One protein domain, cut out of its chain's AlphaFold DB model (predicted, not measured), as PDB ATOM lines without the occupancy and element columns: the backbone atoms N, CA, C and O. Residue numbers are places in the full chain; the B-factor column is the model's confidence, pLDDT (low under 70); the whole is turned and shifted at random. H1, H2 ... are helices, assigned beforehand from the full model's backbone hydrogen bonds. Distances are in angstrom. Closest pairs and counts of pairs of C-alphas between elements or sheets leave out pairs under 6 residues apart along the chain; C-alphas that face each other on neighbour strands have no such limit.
ATOM      1  N   CYS A  11     -39.137  48.960  89.991       94.19
ATOM      2  CA  CYS A  11     -38.389  47.873  90.630       94.19
ATOM      3  C   CYS A  11     -38.256  48.081  92.144       94.19
ATOM      4  O   CYS A  11     -38.700  47.247  92.932       94.19
ATOM      5  N   ASN A  12     -37.715  49.232  92.551       96.31
ATOM      6  CA  ASN A  12     -37.548  49.567  93.962       96.31
ATOM      7  C   ASN A  12     -38.890  49.748  94.679       96.31
ATOM      8  O   ASN A  12     -39.023  49.345  95.829       96.31
ATOM      9  N   TYR A  13     -39.899  50.301  93.999       96.75
ATOM     10  CA  TYR A  13     -41.249  50.401  94.560       96.75
ATOM     11  C   TYR A  13     -41.801  49.019  94.933       96.75
ATOM     12  O   TYR A  13     -42.200  48.798  96.077       96.75
ATOM     13  N   VAL A  14     -41.781  48.068  93.993       97.81
ATOM     14  CA  VAL A  14     -42.279  46.708  94.238       97.81
ATOM     15  C   VAL A  14     -41.452  46.032  95.327       97.81
ATOM     16  O   VAL A  14     -42.037  45.493  96.262       97.81
ATOM     17  N   TYR A  15     -40.120  46.125  95.268       97.31
ATOM     18  CA  TYR A  15     -39.265  45.503  96.278       97.31
ATOM     19  C   TYR A  15     -39.528  46.051  97.686       97.31
ATOM     20  O   TYR A  15     -39.713  45.272  98.620       97.31
ATOM     21  N   TYR A  16     -39.639  47.374  97.838       97.12
ATOM     22  CA  TYR A  16     -39.973  48.003  99.116       97.12
ATOM     23  C   TYR A  16     -41.305  47.487  99.676       97.12
ATOM     24  O   TYR A  16     -41.390  47.105 100.845       97.12
ATOM     25  N   HIS A  17     -42.346  47.423  98.845       97.94
ATOM     26  CA  HIS A  17     -43.647  46.919  99.277       97.94
ATOM     27  C   HIS A  17     -43.620  45.422  99.606       97.94
ATOM     28  O   HIS A  17     -44.231  45.010 100.594       97.94
ATOM     29  N   SER A  18     -42.873  44.615  98.848       98.00
ATOM     30  CA  SER A  18     -42.656  43.200  99.151       98.00
ATOM     31  C   SER A  18     -41.934  43.000 100.485       98.00
ATOM     32  O   SER A  18     -42.357  42.148 101.259       98.00
ATOM     33  N   LEU A  19     -40.915  43.806 100.801       97.69
ATOM     34  CA  LEU A  19     -40.224  43.769 102.097       97.69
ATOM     35  C   LEU A  19     -41.170  44.101 103.253       97.69
ATOM     36  O   LEU A  19     -41.208  43.378 104.247       97.69
ATOM     37  N   ARG A  20     -41.977  45.159 103.111       98.25
ATOM     38  CA  ARG A  20     -42.969  45.552 104.124       98.25
ATOM     39  C   ARG A  20     -44.008  44.462 104.365       98.25
ATOM     40  O   ARG A  20     -44.348  44.188 105.512       98.25
ATOM     41  N   PHE A  21     -44.491  43.828 103.300       98.25
ATOM     42  CA  PHE A  21     -45.403  42.694 103.409       98.25
ATOM     43  C   PHE A  21     -44.727  41.499 104.090       98.25
ATOM     44  O   PHE A  21     -45.316  40.863 104.960       98.25
ATOM     45  N   ALA A  22     -43.480  41.212 103.717       98.06
ATOM     46  CA  ALA A  22     -42.721  40.085 104.232       98.06
ATOM     47  C   ALA A  22     -42.464  40.197 105.740       98.06
ATOM     48  O   ALA A  22     -42.702  39.241 106.476       98.06
ATOM     49  N   GLU A  23     -42.099  41.393 106.202       97.81
ATOM     50  CA  GLU A  23     -41.946  41.725 107.620       97.81
ATOM     51  C   GLU A  23     -43.242  41.482 108.412       97.81
ATOM     52  O   GLU A  23     -43.209  40.893 109.489       97.81
ATOM     53  N   GLN A  24     -44.395  41.873 107.858       98.19
ATOM     54  CA  GLN A  24     -45.699  41.688 108.506       98.19
ATOM     55  C   GLN A  24     -46.130  40.219 108.615       98.19
ATOM     56  O   GLN A  24     -46.893  39.881 109.518       98.19
ATOM     57  N   HIS A  25     -45.668  39.359 107.706       97.88
ATOM     58  CA  HIS A  25     -46.103  37.961 107.612       97.88
ATOM     59  C   HIS A  25     -45.016  36.958 108.022       97.88
ATOM     60  O   HIS A  25     -45.241  35.753 107.943       97.88
ATOM     61  N   GLY A  26     -43.843  37.432 108.456       96.62
ATOM     62  CA  GLY A  26     -42.731  36.572 108.863       96.62
ATOM     63  C   GLY A  26     -42.138  35.740 107.722       96.62
ATOM     64  O   GLY A  26     -41.623  34.652 107.968       96.62
ATOM     65  N   ILE A  27     -42.217  36.222 106.479       95.50
ATOM     66  CA  ILE A  27     -41.618  35.568 105.306       95.50
ATOM     67  C   ILE A  27     -40.365  36.325 104.846       95.50
ATOM     68  O   ILE A  27     -40.136  37.468 105.235       95.50
ATOM     69  N   LYS A  28     -39.530  35.693 104.015       94.75
ATOM     70  CA  LYS A  28     -38.351  36.333 103.401       94.75
ATOM     71  C   LYS A  28     -38.735  36.952 102.049       94.75
ATOM     72  O   LYS A  28     -39.597  36.424 101.351       94.75
ATOM     73  N   SER A  29     -38.083  38.047 101.660       96.00
ATOM     74  CA  SER A  29     -38.259  38.683 100.347       96.00
ATOM     75  C   SER A  29     -36.904  39.039  99.737       96.00
ATOM     76  O   SER A  29     -36.028  39.569 100.420       96.00
ATOM     77  N   LEU A  30     -36.737  38.735  98.449       95.62
ATOM     78  CA  LEU A  30     -35.532  38.982  97.664       95.62
ATOM     79  C   LEU A  30     -35.928  39.622  96.330       95.62
ATOM     80  O   LEU A  30     -36.938  39.244  95.739       95.62
ATOM     81  N   PHE A  31     -35.107  40.551  95.846       96.31
ATOM     82  CA  PHE A  31     -35.226  41.137  94.517       96.31
ATOM     83  C   PHE A  31     -33.910  40.962  93.759       96.31
ATOM     84  O   PHE A  31     -32.835  41.143  94.331       96.31
ATOM     85  N   VAL A  32     -33.993  40.611  92.476       96.38
ATOM     86  CA  VAL A  32     -32.824  40.360  91.627       96.38
ATOM     87  C   VAL A  32     -32.980  41.117  90.317       96.38
ATOM     88  O   VAL A  32     -33.958  40.930  89.598       96.38
ATOM     89  N   HIS A  33     -32.001  41.963  89.996       95.69
ATOM     90  CA  HIS A  33     -31.880  42.532  88.660       95.69
ATOM     91  C   HIS A  33     -31.223  41.524  87.724       95.69
ATOM     92  O   HIS A  33     -30.210  40.915  88.071       95.69
ATOM     93  N   VAL A  34     -31.762  41.419  86.515       95.31
ATOM     94  CA  VAL A  34     -31.136  40.693  85.414       95.31
ATOM     95  C   VAL A  34     -30.821  41.669  84.279       95.31
ATOM     96  O   VAL A  34     -31.564  42.638  84.083       95.31
ATOM     97  N   PRO A  35     -29.696  41.493  83.568       96.38
ATOM     98  CA  PRO A  35     -29.350  42.364  82.455       96.38
ATOM     99  C   PRO A  35     -30.217  42.061  81.226       96.38
ATOM    100  O   PRO A  35     -30.936  41.065  81.165       96.38
ATOM    101  N   LEU A  36     -30.121  42.916  80.207       97.69
ATOM    102  CA  LEU A  36     -30.763  42.676  78.914       97.69
ATOM    103  C   LEU A  36     -30.291  41.349  78.299       97.69
ATOM    104  O   LEU A  36     -29.117  40.997  78.429       97.69
ATOM    105  N   PHE A  37     -31.166  40.679  77.543       97.94
ATOM    106  CA  PHE A  37     -30.828  39.418  76.864       97.94
ATOM    107  C   PHE A  37     -29.695  39.544  75.835       97.94
ATOM    108  O   PHE A  37     -28.987  38.584  75.563       97.94
ATOM    109  N   LEU A  38     -29.462  40.754  75.315       97.88
ATOM    110  CA  LEU A  38     -28.303  41.041  74.467       97.88
ATOM    111  C   LEU A  38     -26.970  40.941  75.231       97.88
ATOM    112  O   LEU A  38     -25.939  40.647  74.636       97.88
ATOM    113  N   THR A  39     -26.983  41.219  76.536       98.12
ATOM    114  CA  THR A  39     -25.791  41.174  77.392       98.12
ATOM    115  C   THR A  39     -25.548  39.767  77.926       98.12
ATOM    116  O   THR A  39     -24.403  39.328  77.985       98.12
ATOM    117  N   ILE A  40     -26.612  39.074  78.339       98.00
ATOM    118  CA  ILE A  40     -26.563  37.680  78.796       98.00
ATOM    119  C   ILE A  40     -27.778  36.961  78.237       98.00
ATOM    120  O   ILE A  40     -28.893  37.403  78.490       98.00
ATOM    121  N   ASP A  41     -27.549  35.848  77.550       98.50
ATOM    122  CA  ASP A  41     -28.600  35.062  76.912       98.50
ATOM    123  C   ASP A  41     -29.709  34.631  77.886       98.50
ATOM    124  O   ASP A  41     -29.456  34.326  79.056       98.50
ATOM    125  N   GLU A  42     -30.945  34.605  77.387       98.31
ATOM    126  CA  GLU A  42     -32.130  34.247  78.163       98.31
ATOM    127  C   GLU A  42     -32.013  32.851  78.787       98.31
ATOM    128  O   GLU A  42     -32.332  32.695  79.963       98.31
ATOM    129  N   GLU A  43     -31.488  31.853  78.069       98.25
ATOM    130  CA  GLU A  43     -31.343  30.485  78.579       98.25
ATOM    131  C   GLU A  43     -30.432  30.448  79.812       98.25
ATOM    132  O   GLU A  43     -30.744  29.810  80.822       98.25
ATOM    133  N   VAL A  44     -29.338  31.213  79.774       98.38
ATOM    134  CA  VAL A  44     -28.405  31.336  80.900       98.38
ATOM    135  C   VAL A  44     -29.074  32.031  82.085       98.38
ATOM    136  O   VAL A  44     -28.910  31.595  83.229       98.38
ATOM    137  N   GLN A  45     -29.855  33.086  81.839       98.50
ATOM    138  CA  GLN A  45     -30.604  33.771  82.896       98.50
ATOM    139  C   GLN A  45     -31.663  32.856  83.526       98.50
ATOM    140  O   GLN A  45     -31.801  32.830  84.748       98.50
ATOM    141  N   MET A  46     -32.365  32.059  82.720       98.25
ATOM    142  CA  MET A  46     -33.370  31.108  83.197       98.25
ATOM    143  C   MET A  46     -32.746  29.984  84.024       98.25
ATOM    144  O   MET A  46     -33.260  29.660  85.097       98.25
ATOM    145  N   HIS A  47     -31.605  29.443  83.590       98.44
ATOM    146  CA  HIS A  47     -30.846  28.478  84.383       98.44
ATOM    147  C   HIS A  47     -30.411  29.083  85.726       98.44
ATOM    148  O   HIS A  47     -30.559  28.451  86.772       98.44
ATOM    149  N   PHE A  48     -29.919  30.327  85.725       97.62
ATOM    150  CA  PHE A  48     -29.557  31.035  86.955       97.62
ATOM    151  C   PHE A  48     -30.747  31.178  87.915       97.62
ATOM    152  O   PHE A  48     -30.603  30.890  89.103       97.62
ATOM    153  N   VAL A  49     -31.920  31.585  87.416       97.44
ATOM    154  CA  VAL A  49     -33.136  31.700  88.239       97.44
ATOM    155  C   VAL A  49     -33.513  30.342  88.837       97.44
ATOM    156  O   VAL A  49     -33.823  30.277  90.026       97.44
ATOM    157  N   GLY A  50     -33.428  29.259  88.057       97.94
ATOM    158  CA  GLY A  50     -33.657  27.896  88.543       97.94
ATOM    159  C   GLY A  50     -32.728  27.524  89.701       97.94
ATOM    160  O   GLY A  50     -33.198  27.216  90.795       97.94
ATOM    161  N   SER A  51     -31.412  27.648  89.501       97.88
ATOM    162  CA  SER A  51     -30.423  27.348  90.545       97.88
ATOM    163  C   SER A  51     -30.580  28.234  91.787       97.88
ATOM    164  O   SER A  51     -30.398  27.771  92.912       97.88
ATOM    165  N   LEU A  52     -30.939  29.512  91.616       96.50
ATOM    166  CA  LEU A  52     -31.199  30.416  92.736       96.50
ATOM    167  C   LEU A  52     -32.396  29.946  93.573       96.50
ATOM    168  O   LEU A  52     -32.318  29.940  94.801       96.50
ATOM    169  N   LEU A  53     -33.492  29.545  92.925       96.44
ATOM    170  CA  LEU A  53     -34.681  29.042  93.611       96.44
ATOM    171  C   LEU A  53     -34.398  27.739  94.365       96.44
ATOM    172  O   LEU A  53     -34.861  27.593  95.495       96.44
ATOM    173  N   GLU A  54     -33.602  26.833  93.795       97.50
ATOM    174  CA  GLU A  54     -33.158  25.612  94.481       97.50
ATOM    175  C   GLU A  54     -32.381  25.938  95.760       97.50
ATOM    176  O   GLU A  54     -32.697  25.420  96.833       97.50
ATOM    177  N   VAL A  55     -31.417  26.861  95.686       96.44
ATOM    178  CA  VAL A  55     -30.643  27.289  96.861       96.44
ATOM    179  C   VAL A  55     -31.550  27.908  97.923       96.44
ATOM    180  O   VAL A  55     -31.404  27.592  99.105       96.44
ATOM    181  N   LEU A  56     -32.502  28.759  97.531       94.62
ATOM    182  CA  LEU A  56     -33.448  29.378  98.462       94.62
ATOM    183  C   LEU A  56     -34.383  28.354  99.113       94.62
ATOM    184  O   LEU A  56     -34.670  28.477 100.300       94.62
ATOM    185  N   ALA A  57     -34.820  27.334  98.372       93.50
ATOM    186  CA  ALA A  57     -35.651  26.255  98.899       93.50
ATOM    187  C   ALA A  57     -34.890  25.356  99.890       93.50
ATOM    188  O   ALA A  57     -35.485  24.839 100.834       93.50
ATOM    189  N   CYS A  58     -33.579  25.183  99.703       92.19
ATOM    190  CA  CYS A  58     -32.725  24.412 100.609       92.19
ATOM    191  C   CYS A  58     -32.211  25.211 101.823       92.19
ATOM    192  O   CYS A  58     -31.712  24.614 102.777       92.19
ATOM    193  N   SER A  59     -32.305  26.543 101.800       77.75
ATOM    194  CA  SER A  59     -31.750  27.429 102.830       77.75
ATOM    195  C   SER A  59     -32.819  27.838 103.855       77.75
ATOM    196  O   SER A  59     -33.513  28.841 103.670       77.75
TER     197      SER A  59
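What this domain is: This is residues 11 to 59 of the 60 residues of an uncharacterized protein of Arundo donax (UniProt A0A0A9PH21). The printed part is a flat, open Z: helix H1 makes one limb, the long link of residues 26 to 41 runs back as the stroke between, and helix H2 makes the other limb. It has 49 residues with two named helices, H1 then H2, and no named strand; the class is all helix. The whole is loose, with a radius of gyration of the C-alphas of 13.3 A, and spans 37 by 28 by 8 A.

Where its parts are: H1, residues 11 to 25, begins at C-alpha 11 (-38.389, 47.873, 90.630) and is 21.1 A long from first to last C-alpha. H2, residues 42 to 58, is 24.5 A long and ends at C-alpha 58 (-32.725, 24.412, 100.609).

How they stand to each other: H1 and H2 are apart, with no C-alpha of the one within 8 A of the other. Residues 50 to 55 of H2 stand free. In H1 and H2 every O i to N i+4 pair is within hydrogen-bond range.

The domain as a whole: The two C-alphas farthest apart, those of Gln 24 and Leu 38, are 38.2 A apart. The link from H1 to H2 is long, with 16 residues. The printed part has no cut, and no printed residue is under 70 in pLDDT.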